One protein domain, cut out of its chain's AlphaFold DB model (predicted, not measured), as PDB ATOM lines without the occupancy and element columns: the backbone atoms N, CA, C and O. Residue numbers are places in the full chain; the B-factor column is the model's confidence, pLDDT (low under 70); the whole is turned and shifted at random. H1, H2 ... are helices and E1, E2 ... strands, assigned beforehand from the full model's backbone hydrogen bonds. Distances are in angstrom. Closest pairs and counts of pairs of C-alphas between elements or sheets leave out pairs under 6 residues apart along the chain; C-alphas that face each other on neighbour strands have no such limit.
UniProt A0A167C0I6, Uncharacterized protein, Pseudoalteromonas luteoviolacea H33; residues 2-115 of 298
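This is residues 2 to 115 of the 298 residues of an uncharacterized protein of Pseudoalteromonas luteoviolacea H33 (UniProt A0A167C0I6). Two helices, H1 and H3, lie side by side and run opposite ways, and the long helix H4 crosses H1 steeply, its last part, residues 102 to 115, sticking out as a free arm. A small hairpin, E1 and E2, sits next to H1 and the first turns of H4 at one end of the body, while the short H2 lies at the other end of H3. The printed part has 114 residues, with four named helices and two named strands in the order H1, H2, H3, E1, E2, H4; the class is mostly helix, and the sheet, E1 - E2, is antiparallel. The whole is loose, with a radius of gyration of the C-alphas of 17.4 A, and spans 64 by 29 by 21 A, its length made in part by the arm.

H1, residues 2 to 20, begins at C-alpha 2 (-50.964, -3.287, -22.835) and is 26.7 A long. H2 is residues 31 to 34. H3, residues 36 to 59, is 34.9 A long and ends at C-alpha 59 (-42.386, 5.441, -17.054). E1 is residues 69 to 71 and E2 residues 77 to 79. H4, residues 80 to 115, is 52.0 A long, has a kink of 32 degrees near residue 87, and ends at C-alpha 115 (-2.607, 8.726, 17.993).

H1, H3 and H4 form an up-and-down bundle, each running against the one before it. H1 and H3 touch at a shallow tilt of 21 degrees, opposite ways; their closest C-alphas, of Met 15 and Tyr 49, are 5.5 A apart. H1 touches H4 with residues 12 to 20 alone, at a steep tilt of 44 degrees, the same way; the closest C-alphas, of Val 19 and Met 87, are 6.0 A apart. H3 and H4 are close but not clearly touching, with the closest C-alphas, of Tyr 46 and Ile 91, 7.6 A apart. H2 and H3 are also close but not clearly touching; H2 and H4 are apart. E1 and E2 form a hairpin, with N 70 and O 78 at 2.9 A and N 78 and O 70 at 2.8 A, within hydrogen-bond range. The closest C-alphas of H1 and E1, of Asp 13 and Ile 70, are 6.0 A apart. Every O i to N i+4 pair is within hydrogen-bond range in H1 and H3, and 31 of 32 are in H4; H2 is too short for such a pair.

The C-alphas of Asp 2 and Gln 115, the two farthest apart, are 64.4 A apart. Without residues 102 to 115, which stand free, the body spans 47 by 27 by 19 A. The printed part has no cut and no long link. The mean pLDDT of the printed part of this model is 84.0; residues 2 to 3 and 24 to 36 are under 70.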
ATOM      1  N   ASP A   2     -51.466  -2.190 -23.693       59.53
ATOM      2  CA  ASP A   2     -50.964  -3.287 -22.835       59.53
ATOM      3  C   ASP A   2     -49.458  -3.279 -22.522       59.53
ATOM      4  O   ASP A   2     -49.045  -3.697 -21.444       59.53
ATOM      5  N   ASN A   3     -48.612  -2.790 -23.433       67.69
ATOM      6  CA  ASN A   3     -47.161  -2.983 -23.301       67.69
ATOM      7  C   ASN A   3     -46.526  -2.129 -22.181       67.69
ATOM      8  O   ASN A   3     -45.558  -2.538 -21.549       67.69
ATOM      9  N   SER A   4     -47.085  -0.947 -21.903       75.00
ATOM     10  CA  SER A   4     -46.587  -0.050 -20.849       75.00
ATOM     11  C   SER A   4     -47.046  -0.471 -19.453       75.00
ATOM     12  O   SER A   4     -46.300  -0.300 -18.495       75.00
ATOM     13  N   GLN A   5     -48.247  -1.045 -19.331       79.69
ATOM     14  CA  GLN A   5     -48.787  -1.505 -18.050       79.69
ATOM     15  C   GLN A   5     -48.123  -2.810 -17.594       79.69
ATOM     16  O   GLN A   5     -47.757  -2.920 -16.427       79.69
ATOM     17  N   ASN A   6     -47.864  -3.740 -18.519       85.56
ATOM     18  CA  ASN A   6     -47.089  -4.949 -18.223       85.56
ATOM     19  C   ASN A   6     -45.662  -4.597 -17.787       85.56
ATOM     20  O   ASN A   6     -45.203  -5.073 -16.757       85.56
ATOM     21  N   LYS A   7     -45.012  -3.649 -18.479       89.00
ATOM     22  CA  LYS A   7     -43.677  -3.173 -18.100       89.00
ATOM     23  C   LYS A   7     -43.632  -2.551 -16.692       89.00
ATOM     24  O   LYS A   7     -42.642  -2.721 -15.989       89.00
ATOM     25  N   LEU A   8     -44.684  -1.846 -16.263       90.12
ATOM     26  CA  LEU A   8     -44.774  -1.298 -14.900       90.12
ATOM     27  C   LEU A   8     -44.871  -2.402 -13.839       90.12
ATOM     28  O   LEU A   8     -44.231  -2.296 -12.794       90.12
ATOM     29  N   ILE A   9     -45.654  -3.448 -14.109       91.94
ATOM     30  CA  ILE A   9     -45.796  -4.608 -13.217       91.94
ATOM     31  C   ILE A   9     -44.473  -5.370 -13.132       91.94
ATOM     32  O   ILE A   9     -44.014  -5.638 -12.024       91.94
ATOM     33  N   ASP A  10     -43.816  -5.620 -14.266       93.12
ATOM     34  CA  ASP A  10     -42.532  -6.327 -14.321       93.12
ATOM     35  C   ASP A  10     -41.427  -5.582 -13.559       93.12
ATOM     36  O   ASP A  10     -40.641  -6.192 -12.834       93.12
ATOM     37  N   LEU A  11     -41.364  -4.252 -13.689       93.56
ATOM     38  CA  LEU A  11     -40.389  -3.441 -12.956       93.56
ATOM     39  C   LEU A  11     -40.672  -3.439 -11.451       93.56
ATOM     40  O   LEU A  11     -39.731  -3.536 -10.664       93.56
ATOM     41  N   MET A  12     -41.942  -3.361 -11.046       93.75
ATOM     42  CA  MET A  12     -42.316  -3.388  -9.633       93.75
ATOM     43  C   MET A  12     -42.036  -4.753  -8.998       93.75
ATOM     44  O   MET A  12     -41.515  -4.823  -7.885       93.75
ATOM     45  N   ASP A  13     -42.315  -5.838  -9.719       93.69
ATOM     46  CA  ASP A  13     -41.994  -7.196  -9.284       93.69
ATOM     47  C   ASP A  13     -40.474  -7.407  -9.200       93.69
ATOM     48  O   ASP A  13     -39.957  -7.889  -8.192       93.69
ATOM     49  N   ALA A  14     -39.719  -6.926 -10.193       93.62
ATOM     50  CA  ALA A  14     -38.259  -6.967 -10.169       93.62
ATOM     51  C   ALA A  14     -37.670  -6.170  -8.993       93.62
ATOM     52  O   ALA A  14     -36.710  -6.630  -8.365       93.62
ATOM     53  N   MET A  15     -38.233  -5.000  -8.665       94.75
ATOM     54  CA  MET A  15     -37.861  -4.240  -7.467       94.75
ATOM     55  C   MET A  15     -38.152  -5.050  -6.201       94.75
ATOM     56  O   MET A  15     -37.263  -5.210  -5.362       94.75
ATOM     57  N   TYR A  16     -39.355  -5.615  -6.097       93.62
ATOM     58  CA  TYR A  16     -39.796  -6.387  -4.940       93.62
ATOM     59  C   TYR A  16     -38.933  -7.631  -4.703       93.62
ATOM     60  O   TYR A  16     -38.528  -7.895  -3.573       93.62
ATOM     61  N   VAL A  17     -38.569  -8.358  -5.760       92.19
ATOM     62  CA  VAL A  17     -37.651  -9.504  -5.686       92.19
ATOM     63  C   VAL A  17     -36.234  -9.059  -5.318       92.19
ATOM     64  O   VAL A  17     -35.593  -9.687  -4.475       92.19
ATOM     65  N   THR A  18     -35.743  -7.965  -5.910       92.69
ATOM     66  CA  THR A  18     -34.397  -7.436  -5.628       92.69
ATOM     67  C   THR A  18     -34.256  -7.064  -4.155       92.69
ATOM     68  O   THR A  18     -33.313  -7.507  -3.500       92.69
ATOM     69  N   VAL A  19     -35.226  -6.330  -3.607       90.44
ATOM     70  CA  VAL A  19     -35.259  -5.967  -2.185       90.44
ATOM     71  C   VAL A  19     -35.596  -7.175  -1.308       90.44
ATOM     72  O   VAL A  19     -35.076  -7.315  -0.207       90.44
ATOM     73  N   GLY A  20     -36.401  -8.116  -1.801       86.75
ATOM     74  CA  GLY A  20     -36.674  -9.392  -1.142       86.75
ATOM     75  C   GLY A  20     -35.402 -10.184  -0.828       86.75
ATOM     76  O   GLY A  20     -35.325 -10.779   0.248       86.75
ATOM     77  N   ASN A  21     -34.406 -10.107  -1.714       87.00
ATOM     78  CA  ASN A  21     -33.082 -10.709  -1.545       87.00
ATOM     79  C   ASN A  21     -32.141  -9.907  -0.634       87.00
ATOM     80  O   ASN A  21     -31.131 -10.460  -0.204       87.00
ATOM     81  N   MET A  22     -32.466  -8.649  -0.317       85.56
ATOM     82  CA  MET A  22     -31.759  -7.895   0.720       85.56
ATOM     83  C   MET A  22     -32.124  -8.443   2.102       85.56
ATOM     84  O   MET A  22     -33.245  -8.915   2.341       85.56
ATOM     85  N   ARG A  23     -31.196  -8.377   3.050       73.50
ATOM     86  CA  ARG A  23     -31.431  -8.875   4.416       73.50
ATOM     87  C   ARG A  23     -32.335  -7.960   5.256       73.50
ATOM     88  O   ARG A  23     -32.414  -6.756   5.044       73.50
ATOM     89  N   GLU A  24     -33.016  -8.558   6.239       64.62
ATOM     90  CA  GLU A  24     -33.980  -7.890   7.143       64.62
ATOM     91  C   GLU A  24     -33.352  -7.316   8.427       64.62
ATOM     92  O   GLU A  24     -33.976  -6.507   9.110       64.62
ATOM     93  N   ALA A  25     -32.138  -7.739   8.791       57.22
ATOM     94  CA  ALA A  25     -31.529  -7.420  10.085       57.22
ATOM     95  C   ALA A  25     -30.857  -6.039  10.113       57.22
ATOM     96  O   ALA A  25     -30.403  -5.544   9.089       57.22
ATOM     97  N   HIS A  26     -30.723  -5.446  11.304       59.56
ATOM     98  CA  HIS A  26     -29.921  -4.240  11.530       59.56
ATOM     99  C   HIS A  26     -28.428  -4.616  11.465       59.56
ATOM    100  O   HIS A  26     -27.940  -5.396  12.281       59.56
ATOM    101  N   TRP A  27     -27.696  -4.057  10.501       59.91
ATOM    102  CA  TRP A  27     -26.382  -4.556  10.049       59.91
ATOM    103  C   TRP A  27     -25.269  -4.542  11.105       59.91
ATOM    104  O   TRP A  27     -24.247  -5.196  10.942       59.91
ATOM    105  N   LEU A  28     -25.467  -3.798  12.191       55.75
ATOM    106  CA  LEU A  28     -24.489  -3.615  13.263       55.75
ATOM    107  C   LEU A  28     -24.636  -4.629  14.407       55.75
ATOM    108  O   LEU A  28     -23.810  -4.638  15.311       55.75
ATOM    109  N   GLY A  29     -25.692  -5.450  14.402       58.91
ATOM    110  CA  GLY A  29     -25.960  -6.419  15.471       58.91
ATOM    111  C   GLY A  29     -25.330  -7.801  15.264       58.91
ATOM    112  O   GLY A  29     -25.274  -8.572  16.217       58.91
ATOM    113  N   ASP A  30     -24.869  -8.123  14.050       61.00
ATOM    114  CA  ASP A  30     -24.363  -9.452  13.687       61.00
ATOM    115  C   ASP A  30     -22.938  -9.365  13.093       61.00
ATOM    116  O   ASP A  30     -22.769  -8.829  11.992       61.00
ATOM    117  N   PRO A  31     -21.909  -9.916  13.774       57.75
ATOM    118  CA  PRO A  31     -20.516  -9.908  13.317       57.75
ATOM    119  C   PRO A  31     -20.293 -10.521  11.929       57.75
ATOM    120  O   PRO A  31     -19.359 -10.128  11.233       57.75
ATOM    121  N   GLN A  32     -21.136 -11.468  11.497       59.16
ATOM    122  CA  GLN A  32     -21.010 -12.096  10.175       59.16
ATOM    123  C   GLN A  32     -21.523 -11.195   9.043       59.16
ATOM    124  O   GLN A  32     -21.140 -11.374   7.888       59.16
ATOM    125  N   CYS A  33     -22.361 -10.207   9.365       57.50
ATOM    126  CA  CYS A  33     -22.957  -9.282   8.401       57.50
ATOM    127  C   CYS A  33     -22.090  -8.037   8.135       57.50
ATOM    128  O   CYS A  33     -22.384  -7.268   7.222       57.50
ATOM    129  N   GLY A  34     -21.013  -7.848   8.902       57.94
ATOM    130  CA  GLY A  34     -20.070  -6.736   8.752       57.94
ATOM    131  C   GLY A  34     -18.899  -7.001   7.798       57.94
ATOM    132  O   GLY A  34     -18.060  -6.120   7.632       57.94
ATOM    133  N   SER A  35     -18.800  -8.189   7.186       66.94
ATOM    134  CA  SER A  35     -17.664  -8.522   6.311       66.94
ATOM    135  C   SER A  35     -17.729  -7.769   4.977       66.94
ATOM    136  O   SER A  35     -18.801  -7.658   4.382       66.94
ATOM    137  N   GLU A  36     -16.595  -7.295   4.453       68.25
ATOM    138  CA  GLU A  36     -16.540  -6.530   3.191       68.25
ATOM    139  C   GLU A  36     -17.256  -7.231   2.023       68.25
ATOM    140  O   GLU A  36     -17.968  -6.592   1.248       68.25
ATOM    141  N   GLY A  37     -17.146  -8.563   1.936       74.06
ATOM    142  CA  GLY A  37     -17.781  -9.356   0.883       74.06
ATOM    143  C   GLY A  37     -19.311  -9.353   0.943       74.06
ATOM    144  O   GLY A  37     -19.967  -9.187  -0.084       74.06
ATOM    145  N   THR A  38     -19.896  -9.483   2.136       73.38
ATOM    146  CA  THR A  38     -21.358  -9.414   2.319       73.38
ATOM    147  C   THR A  38     -21.902  -8.011   2.061       73.38
ATOM    148  O   THR A  38     -22.996  -7.857   1.530       73.38
ATOM    149  N   LEU A  39     -21.109  -6.984   2.367       73.00
ATOM    150  CA  LEU A  39     -21.482  -5.587   2.157       73.00
ATOM    151  C   LEU A  39     -21.505  -5.217   0.672       73.00
ATOM    152  O   LEU A  39     -22.440  -4.562   0.214       73.00
ATOM    153  N   ALA A  40     -20.506  -5.671  -0.086       80.12
ATOM    154  CA  ALA A  40     -20.451  -5.451  -1.527       80.12
ATOM    155  C   ALA A  40     -21.647  -6.097  -2.247       80.12
ATOM    156  O   ALA A  40     -22.221  -5.500  -3.153       80.12
ATOM    157  N   GLN A  41     -22.060  -7.294  -1.819       83.75
ATOM    158  CA  GLN A  41     -23.213  -7.993  -2.396       83.75
ATOM    159  C   GLN A  41     -24.526  -7.230  -2.177       83.75
ATOM    160  O   GLN A  41     -25.323  -7.091  -3.102       83.75
ATOM    161  N   GLU A  42     -24.736  -6.694  -0.980       83.06
ATOM    162  CA  GLU A  42     -25.939  -5.926  -0.656       83.06
ATOM    163  C   GLU A  42     -25.939  -4.533  -1.310       83.06
ATOM    164  O   GLU A  42     -26.989  -4.070  -1.754       83.06
ATOM    165  N   GLN A  43     -24.776  -3.881  -1.450       86.62
ATOM    166  CA  GLN A  43     -24.658  -2.630  -2.214       86.62
ATOM    167  C   GLN A  43     -25.080  -2.835  -3.675       86.62
ATOM    168  O   GLN A  43     -25.836  -2.031  -4.212       86.62
ATOM    169  N   VAL A  44     -24.677  -3.948  -4.296       90.31
ATOM    170  CA  VAL A  44     -25.095  -4.296  -5.665       90.31
ATOM    171  C   VAL A  44     -26.617  -4.467  -5.769       90.31
ATOM    172  O   VAL A  44     -27.216  -4.042  -6.759       90.31
ATOM    173  N   LEU A  45     -27.264  -5.065  -4.761       91.38
ATOM    174  CA  LEU A  45     -28.727  -5.193  -4.719       91.38
ATOM    175  C   LEU A  45     -29.412  -3.832  -4.557       91.38
ATOM    176  O   LEU A  45     -30.393  -3.555  -5.251       91.38
ATOM    177  N   TYR A  46     -28.877  -2.969  -3.695       91.44
ATOM    178  CA  TYR A  46     -29.378  -1.614  -3.497       91.44
ATOM    179  C   TYR A  46     -29.254  -0.755  -4.768       91.44
ATOM    180  O   TYR A  46     -30.221  -0.114  -5.182       91.44
ATOM    181  N   ASP A  47     -28.107  -0.802  -5.447       92.81
ATOM    182  CA  ASP A  47     -27.876  -0.076  -6.701       92.81
ATOM    183  C   ASP A  47     -28.816  -0.571  -7.808       92.81
ATOM    184  O   ASP A  47     -29.389   0.218  -8.567       92.81
ATOM    185  N   ARG A  48     -29.045  -1.891  -7.866       94.44
ATOM    186  CA  ARG A  48     -30.015  -2.494  -8.783       94.44
ATOM    187  C   ARG A  48     -31.440  -2.031  -8.484       94.44
ATOM    188  O   ARG A  48     -32.160  -1.696  -9.422       94.44
ATOM    189  N   TYR A  49     -31.841  -1.972  -7.215       95.00
ATOM    190  CA  TYR A  49     -33.136  -1.422  -6.806       95.00
ATOM    191  C   TYR A  49     -33.293   0.040  -7.245       95.00
ATOM    192  O   TYR A  49     -34.320   0.388  -7.827       95.00
ATOM    193  N   GLN A  50     -32.280   0.887  -7.032       94.62
ATOM    194  CA  GLN A  50     -32.340   2.297  -7.431       94.62
ATOM    195  C   GLN A  50     -32.449   2.466  -8.949       94.62
ATOM    196  O   GLN A  50     -33.240   3.286  -9.412       94.62
ATOM    197  N   SER A  51     -31.718   1.661  -9.723       95.69
ATOM    198  CA  SER A  51     -31.814   1.648 -11.188       95.69
ATOM    199  C   SER A  51     -33.224   1.274 -11.667       95.69
ATOM    200  O   SER A  51     -33.839   2.011 -12.438       95.69
ATOM    201  N   LEU A  52     -33.791   0.187 -11.127       95.19
ATOM    202  CA  LEU A  52     -35.157  -0.247 -11.444       95.19
ATOM    203  C   LEU A  52     -36.197   0.807 -11.049       95.19
ATOM    204  O   LEU A  52     -37.110   1.099 -11.818       95.19
ATOM    205  N   ARG A  53     -36.032   1.428  -9.877       94.44
ATOM    206  CA  ARG A  53     -36.902   2.507  -9.402       94.44
ATOM    207  C   ARG A  53     -36.845   3.728 -10.313       94.44
ATOM    208  O   ARG A  53     -37.886   4.312 -10.595       94.44
ATOM    209  N   GLN A  54     -35.660   4.127 -10.768       94.94
ATOM    210  CA  GLN A  54     -35.514   5.246 -11.701       94.94
ATOM    211  C   GLN A  54     -36.213   4.958 -13.030       94.94
ATOM    212  O   GLN A  54     -36.930   5.819 -13.536       94.94
ATOM    213  N   GLU A  55     -36.061   3.743 -13.565       93.81
ATOM    214  CA  GLU A  55     -36.763   3.338 -14.783       93.81
ATOM    215  C   GLU A  55     -38.284   3.354 -14.576       93.81
ATOM    216  O   GLU A  55     -39.019   3.896 -15.402       93.81
ATOM    217  N   LEU A  56     -38.761   2.851 -13.439       92.19
ATOM    218  CA  LEU A  56     -40.179   2.810 -13.106       92.19
ATOM    219  C   LEU A  56     -40.775   4.222 -12.953       92.19
ATOM    220  O   LEU A  56     -41.800   4.524 -13.565       92.19
ATOM    221  N   VAL A  57     -40.090   5.121 -12.240       92.62
ATOM    222  CA  VAL A  57     -40.469   6.540 -12.101       92.62
ATOM    223  C   VAL A  57     -40.451   7.263 -13.450       92.62
ATOM    224  O   VAL A  57     -41.304   8.112 -13.699       92.62
ATOM    225  N   SER A  58     -39.515   6.921 -14.341       92.56
ATOM    226  CA  SER A  58     -39.445   7.515 -15.684       92.56
ATOM    227  C   SER A  58     -40.644   7.135 -16.562       92.56
ATOM    228  O   SER A  58     -41.069   7.926 -17.402       92.56
ATOM    229  N   LEU A  59     -41.206   5.939 -16.349       90.19
ATOM    230  CA  LEU A  59     -42.386   5.441 -17.054       90.19
ATOM    231  C   LEU A  59     -43.691   5.950 -16.438       90.19
ATOM    232  O   LEU A  59     -44.617   6.293 -17.173       90.19
ATOM    233  N   ASN A  60     -43.778   5.991 -15.108       89.56
ATOM    234  CA  ASN A  60     -44.905   6.563 -14.382       89.56
ATOM    235  C   ASN A  60     -44.426   7.215 -13.070       89.56
ATOM    236  O   ASN A  60     -44.174   6.509 -12.091       89.56
ATOM    237  N   PRO A  61     -44.359   8.556 -13.005       90.06
ATOM    238  CA  PRO A  61     -43.971   9.261 -11.787       90.06
ATOM    239  C   PRO A  61     -44.896   8.997 -10.591       90.06
ATOM    240  O   PRO A  61     -44.437   9.043  -9.453       90.06
ATOM    241  N   ASP A  62     -46.173   8.687 -10.843       90.81
ATOM    242  CA  ASP A  62     -47.186   8.401  -9.819       90.81
ATOM    243  C   ASP A  62     -47.528   6.902  -9.746       90.81
ATOM    244  O   ASP A  62     -48.660   6.495  -9.485       90.81
ATOM    245  N   TYR A  63     -46.538   6.043 -10.013       88.56
ATOM    246  CA  TYR A  63     -46.724   4.590 -10.021       88.56
ATOM    247  C   TYR A  63     -47.311   4.033  -8.722       88.56
ATOM    248  O   TYR A  63     -47.995   3.017  -8.756       88.56
ATOM    249  N   ILE A  64     -47.075   4.690  -7.585       90.56
ATOM    250  CA  ILE A  64     -47.577   4.261  -6.273       90.56
ATOM    251  C   ILE A  64     -49.109   4.196  -6.267       90.56
ATOM    252  O   ILE A  64     -49.681   3.279  -5.679       90.56
ATOM    253  N   ASN A  65     -49.757   5.130  -6.966       89.69
ATOM    254  CA  ASN A  65     -51.210   5.220  -7.083       89.69
ATOM    255  C   ASN A  65     -51.751   4.498  -8.330       89.69
ATOM    256  O   ASN A  65     -52.935   4.612  -8.651       89.69
ATOM    257  N   ALA A  66     -50.904   3.758  -9.056       86.75
ATOM    258  CA  ALA A  66     -51.349   2.976 -10.199       86.75
ATOM    259  C   ALA A  66     -52.308   1.863  -9.752       86.75
ATOM    260  O   ALA A  66     -52.068   1.165  -8.766       86.75
ATOM    261  N   ASN A  67     -53.376   1.649 -10.524       87.31
ATOM    262  CA  ASN A  67     -54.291   0.525 -10.327       87.31
ATOM    263  C   ASN A  67     -53.672  -0.774 -10.883       87.31
ATOM    264  O   ASN A  67     -54.104  -1.299 -11.911       87.31
ATOM    265  N   ALA A  68     -52.588  -1.224 -10.249       87.50
ATOM    266  CA  ALA A  68     -51.799  -2.390 -10.618       87.50
ATOM    267  C   ALA A  68     -51.340  -3.151  -9.364       87.50
ATOM    268  O   ALA A  68     -51.194  -2.579  -8.280       87.50
ATOM    269  N   PHE A  69     -51.120  -4.454  -9.530       91.62
ATOM    270  CA  PHE A  69     -50.806  -5.372  -8.440       91.62
ATOM    271  C   PHE A  69     -49.653  -6.289  -8.840       91.62
ATOM    272  O   PHE A  69     -49.544  -6.673 -10.005       91.62
ATOM    273  N   ILE A  70     -48.829  -6.658  -7.864       92.81
ATOM    274  CA  ILE A  70     -47.844  -7.740  -7.977       92.81
ATOM    275  C   ILE A  70     -48.283  -8.918  -7.109       92.81
ATOM    276  O   ILE A  70     -49.101  -8.750  -6.202       92.81
ATOM    277  N   VAL A  71     -47.746 -10.109  -7.363       91.25
ATOM    278  CA  VAL A  71     -48.016 -11.293  -6.540       91.25
ATOM    279  C   VAL A  71     -46.776 -11.596  -5.717       91.25
ATOM    280  O   VAL A  71     -45.700 -11.812  -6.263       91.25
ATOM    281  N   ASN A  72     -46.908 -11.606  -4.393       86.38
ATOM    282  CA  ASN A  72     -45.776 -11.901  -3.526       86.38
ATOM    283  C   ASN A  72     -45.426 -13.404  -3.530       86.38
ATOM    284  O   ASN A  72     -46.154 -14.249  -4.051       86.38
ATOM    285  N   ARG A  73     -44.324 -13.761  -2.861       81.69
ATOM    286  CA  ARG A  73     -43.859 -15.156  -2.713       81.69
ATOM    287  C   ARG A  73     -44.860 -16.116  -2.047       81.69
ATOM    288  O   ARG A  73     -44.650 -17.321  -2.100       81.69
ATOM    289  N   TYR A  74     -45.903 -15.595  -1.406       86.31
ATOM    290  CA  TYR A  74     -46.960 -16.364  -0.747       86.31
ATOM    291  C   TYR A  74     -48.237 -16.469  -1.597       86.31
ATOM    292  O   TYR A  74     -49.207 -17.085  -1.165       86.31
ATOM    293  N   GLY A  75     -48.240 -15.905  -2.810       86.81
ATOM    294  CA  GLY A  75     -49.396 -15.905  -3.706       86.81
ATOM    295  C   GLY A  75     -50.401 -14.781  -3.438       86.81
ATOM    296  O   GLY A  75     -51.484 -14.788  -4.020       86.81
ATOM    297  N   GLU A  76     -50.073 -13.815  -2.578       90.44
ATOM    298  CA  GLU A  76     -50.958 -12.697  -2.241       90.44
ATOM    299  C   GLU A  76     -50.779 -11.543  -3.231       90.44
ATOM    300  O   GLU A  76     -49.654 -11.191  -3.594       90.44
ATOM    301  N   GLN A  77     -51.890 -10.924  -3.637       93.31
ATOM    302  CA  GLN A  77     -51.862  -9.719  -4.463       93.31
ATOM    303  C   GLN A  77     -51.559  -8.496  -3.600       93.31
ATOM    304  O   GLN A  77     -52.330  -8.146  -2.706       93.31
ATOM    305  N   LEU A  78     -50.448  -7.829  -3.899       91.12
ATOM    306  CA  LEU A  78     -50.047  -6.578  -3.276       91.12
ATOM    307  C   LEU A  78     -50.254  -5.434  -4.260       91.12
ATOM    308  O   LEU A  78     -49.772  -5.480  -5.392       91.12
ATOM    309  N   SER A  79     -50.935  -4.382  -3.813       94.94
ATOM    310  CA  SER A  79     -50.908  -3.100  -4.519       94.94
ATOM    311  C   SER A  79     -49.487  -2.533  -4.534       94.94
ATOM    312  O   SER A  79     -48.655  -2.865  -3.685       94.94
ATOM    313  N   PHE A  80     -49.212  -1.630  -5.472       94.25
ATOM    314  CA  PHE A  80     -47.899  -0.992  -5.570       94.25
ATOM    315  C   PHE A  80     -47.526  -0.230  -4.287       94.25
ATOM    316  O   PHE A  80     -46.382  -0.305  -3.841       94.25
ATOM    317  N   ALA A  81     -48.493   0.415  -3.631       92.38
ATOM    318  CA  ALA A  81     -48.282   1.053  -2.332       92.38
ATOM    319  C   ALA A  81     -47.849   0.053  -1.242       92.38
ATOM    320  O   ALA A  81     -46.864   0.295  -0.544       92.38
ATOM    321  N   GLN A  82     -48.524  -1.097  -1.138       92.88
ATOM    322  CA  GLN A  82     -48.190  -2.136  -0.152       92.88
ATOM    323  C   GLN A  82     -46.819  -2.766  -0.421       92.88
ATOM    324  O   GLN A  82     -46.025  -2.960   0.497       92.88
ATOM    325  N   ALA A  83     -46.512  -3.060  -1.685       91.44
ATOM    326  CA  ALA A  83     -45.208  -3.586  -2.069       91.44
ATOM    327  C   ALA A  83     -44.077  -2.585  -1.766       91.44
ATOM    328  O   ALA A  83     -43.033  -2.980  -1.247       91.44
ATOM    329  N   GLN A  84     -44.295  -1.287  -2.016       93.00
ATOM    330  CA  GLN A  84     -43.334  -0.234  -1.679       93.00
ATOM    331  C   GLN A  84     -43.112  -0.112  -0.166       93.00
ATOM    332  O   GLN A  84     -41.974   0.060   0.263       93.00
ATOM    333  N   GLU A  85     -44.163  -0.231   0.646       91.19
ATOM    334  CA  GLU A  85     -44.055  -0.186   2.109       91.19
ATOM    335  C   GLU A  85     -43.175  -1.322   2.647       91.19
ATOM    336  O   GLU A  85     -42.258  -1.077   3.433       91.19
ATOM    337  N   VAL A  86     -43.376  -2.547   2.151       88.88
ATOM    338  CA  VAL A  86     -42.548  -3.706   2.516       88.88
ATOM    339  C   VAL A  86     -41.090  -3.500   2.100       88.88
ATOM    340  O   VAL A  86     -40.178  -3.772   2.882       88.88
ATOM    341  N   MET A  87     -40.850  -2.985   0.890       91.38
ATOM    342  CA  MET A  87     -39.492  -2.696   0.421       91.38
ATOM    343  C   MET A  87     -38.798  -1.620   1.268       91.38
ATOM    344  O   MET A  87     -37.622  -1.770   1.608       91.38
ATOM    345  N   ASN A  88     -39.522  -0.567   1.660       90.56
ATOM    346  CA  ASN A  88     -38.978   0.544   2.441       90.56
ATOM    347  C   ASN A  88     -38.379   0.088   3.777       90.56
ATOM    348  O   ASN A  88     -37.387   0.662   4.215       90.56
ATOM    349  N   ILE A  89     -38.923  -0.957   4.409       86.31
ATOM    350  CA  ILE A  89     -38.378  -1.504   5.662       86.31
ATOM    351  C   ILE A  89     -36.909  -1.911   5.478       86.31
ATOM    352  O   ILE A  89     -36.048  -1.515   6.264       86.31
ATOM    353  N   LYS A  90     -36.608  -2.660   4.411       86.06
ATOM    354  CA  LYS A  90     -35.251  -3.154   4.131       86.06
ATOM    355  C   LYS A  90     -34.327  -2.055   3.613       86.06
ATOM    356  O   LYS A  90     -33.171  -1.989   4.019       86.06
ATOM    357  N   ILE A  91     -34.847  -1.161   2.774       88.25
ATOM    358  CA  ILE A  91     -34.094  -0.007   2.265       88.25
ATOM    359  C   ILE A  91     -33.667   0.920   3.409       88.25
ATOM    360  O   ILE A  91     -32.489   1.248   3.528       88.25
ATOM    361  N   ASN A  92     -34.579   1.248   4.324       86.44
ATOM    362  CA  ASN A  92     -34.264   2.085   5.481       86.44
ATOM    363  C   ASN A  92     -33.270   1.395   6.434       86.44
ATOM    364  O   ASN A  92     -32.404   2.049   7.023       86.44
ATOM    365  N   ALA A  93     -33.356   0.069   6.590       81.25
ATOM    366  CA  ALA A  93     -32.388  -0.699   7.375       81.25
ATOM    367  C   ALA A  93     -30.975  -0.651   6.760       81.25
ATOM    368  O   ALA A  93     -29.997  -0.450   7.484       81.25
ATOM    369  N   PHE A  94     -30.870  -0.764   5.432       83.31
ATOM    370  CA  PHE A  94     -29.616  -0.611   4.687       83.31
ATOM    371  C   PHE A  94     -29.033   0.806   4.837       83.31
ATOM    372  O   PHE A  94     -27.881   0.974   5.246       83.31
ATOM    373  N   GLU A  95     -29.837   1.840   4.575       83.94
ATOM    374  CA  GLU A  95     -29.406   3.244   4.631       83.94
ATOM    375  C   GLU A  95     -28.969   3.658   6.041       83.94
ATOM    376  O   GLU A  95     -27.897   4.241   6.224       83.94
ATOM    377  N   SER A  96     -29.745   3.294   7.067       79.75
ATOM    378  CA  SER A  96     -29.391   3.577   8.465       79.75
ATOM    379  C   SER A  96     -28.115   2.853   8.913       79.75
ATOM    380  O   SER A  96     -27.335   3.402   9.698       79.75
ATOM    381  N   GLY A  97     -27.860   1.647   8.396       77.38
ATOM    382  CA  GLY A  97     -26.607   0.920   8.605       77.38
ATOM    383  C   GLY A  97     -25.399   1.604   7.956       77.38
ATOM    384  O   GLY A  97     -24.310   1.597   8.530       77.38
ATOM    385  N   ASN A  98     -25.575   2.228   6.789       74.88
ATOM    386  CA  ASN A  98     -24.524   3.004   6.124       74.88
ATOM    387  C   ASN A  98     -24.198   4.300   6.871       74.88
ATOM    388  O   ASN A  98     -23.023   4.594   7.084       74.88
ATOM    389  N   ILE A  99     -25.218   5.037   7.320       75.06
ATOM    390  CA  ILE A  99     -25.037   6.292   8.066       75.06
ATOM    391  C   ILE A  99     -24.239   6.044   9.350       75.06
ATOM    392  O   ILE A  99     -23.201   6.666   9.563       75.06
ATOM    393  N   LYS A 100     -24.649   5.063  10.160       74.81
ATOM    394  CA  LYS A 100     -23.936   4.723  11.402       74.81
ATOM    395  C   LYS A 100     -22.502   4.236  11.159       74.81
ATOM    396  O   LYS A 100     -21.634   4.449  11.997       74.81
ATOM    397  N   ARG A 101     -22.214   3.596  10.022       71.62
ATOM    398  CA  ARG A 101     -20.834   3.214   9.668       71.62
ATOM    399  C   ARG A 101     -19.980   4.395   9.252       71.62
ATOM    400  O   ARG A 101     -18.815   4.436   9.625       71.62
ATOM    401  N   ALA A 102     -20.544   5.353   8.523       75.94
ATOM    402  CA  ALA A 102     -19.845   6.598   8.234       75.94
ATOM    403  C   ALA A 102     -19.473   7.328   9.538       75.94
ATOM    404  O   ALA A 102     -18.363   7.839   9.655       75.94
ATOM    405  N   GLU A 103     -20.355   7.297  10.543       81.62
ATOM    406  CA  GLU A 103     -20.069   7.823  11.884       81.62
ATOM    407  C   GLU A 103     -18.942   7.050  12.591       81.62
ATOM    408  O   GLU A 103     -18.015   7.675  13.103       81.62
ATOM    409  N   ILE A 104     -18.981   5.710  12.591       80.88
ATOM    410  CA  ILE A 104     -17.931   4.874  13.205       80.88
ATOM    411  C   ILE A 104     -16.579   5.100  12.518       80.88
ATOM    412  O   ILE A 104     -15.596   5.382  13.196       80.88
ATOM    413  N   HIS A 105     -16.521   5.067  11.186       79.81
ATOM    414  CA  HIS A 105     -15.281   5.318  10.449       79.81
ATOM    415  C   HIS A 105     -14.740   6.732  10.676       79.81
ATOM    416  O   HIS A 105     -13.529   6.917  10.791       79.81
ATOM    417  N   ALA A 106     -15.614   7.737  10.785       82.00
ATOM    418  CA  ALA A 106     -15.193   9.090  11.132       82.00
ATOM    419  C   ALA A 106     -14.591   9.155  12.547       82.00
ATOM    420  O   ALA A 106     -13.584   9.834  12.754       82.00
ATOM    421  N   GLN A 107     -15.166   8.429  13.512       84.56
ATOM    422  CA  GLN A 107     -14.617   8.322  14.867       84.56
ATOM    423  C   GLN A 107     -13.269   7.590  14.888       84.56
ATOM    424  O   GLN A 107     -12.332   8.066  15.528       84.56
ATOM    425  N   GLU A 108     -13.140   6.478  14.162       84.38
ATOM    426  CA  GLU A 108     -11.888   5.724  14.034       84.38
ATOM    427  C   GLU A 108     -10.780   6.567  13.395       84.38
ATOM    428  O   GLU A 108      -9.667   6.617  13.919       84.38
ATOM    429  N   ALA A 109     -11.084   7.292  12.315       84.06
ATOM    430  CA  ALA A 109     -10.132   8.182  11.653       84.06
ATOM    431  C   ALA A 109      -9.668   9.318  12.579       84.06
ATOM    432  O   ALA A 109      -8.482   9.653  12.622       84.06
ATOM    433  N   LEU A 110     -10.584   9.891  13.367       88.75
ATOM    434  CA  LEU A 110     -10.253  10.921  14.352       88.75
ATOM    435  C   LEU A 110      -9.348  10.368  15.461       88.75
ATOM    436  O   LEU A 110      -8.398  11.039  15.876       88.75
ATOM    437  N   LEU A 111      -9.600   9.136  15.904       88.38
ATOM    438  CA  LEU A 111      -8.798   8.457  16.919       88.38
ATOM    439  C   LEU A 111      -7.392   8.115  16.398       88.38
ATOM    440  O   LEU A 111      -6.408   8.381  17.086       88.38
ATOM    441  N   GLN A 112      -7.275   7.628  15.159       85.75
ATOM    442  CA  GLN A 112      -5.983   7.403  14.497       85.75
ATOM    443  C   GLN A 112      -5.182   8.701  14.339       85.75
ATOM    444  O   GLN A 112      -3.987   8.738  14.632       85.75
ATOM    445  N   HIS A 113      -5.837   9.796  13.944       86.88
ATOM    446  CA  HIS A 113      -5.186  11.100  13.837       86.88
ATOM    447  C   HIS A 113      -4.679  11.605  15.202       86.88
ATOM    448  O   HIS A 113      -3.572  12.135  15.304       86.88
ATOM    449  N   GLN A 114      -5.448  11.408  16.280       87.25
ATOM    450  CA  GLN A 114      -4.986  11.730  17.637       87.25
ATOM    451  C   GLN A 114      -3.780  10.885  18.067       87.25
ATOM    452  O   GLN A 114      -2.860  11.417  18.695       87.25
ATOM    453  N   GLN A 115      -3.753   9.596  17.720       87.69
ATOM    454  CA  GLN A 115      -2.607   8.726  17.993       87.69
ATOM    455  C   GLN A 115      -1.353   9.214  17.258       87.69
ATOM    456  O   GLN A 115      -0.326   9.417  17.904       87.69
TER     457      GLN A 115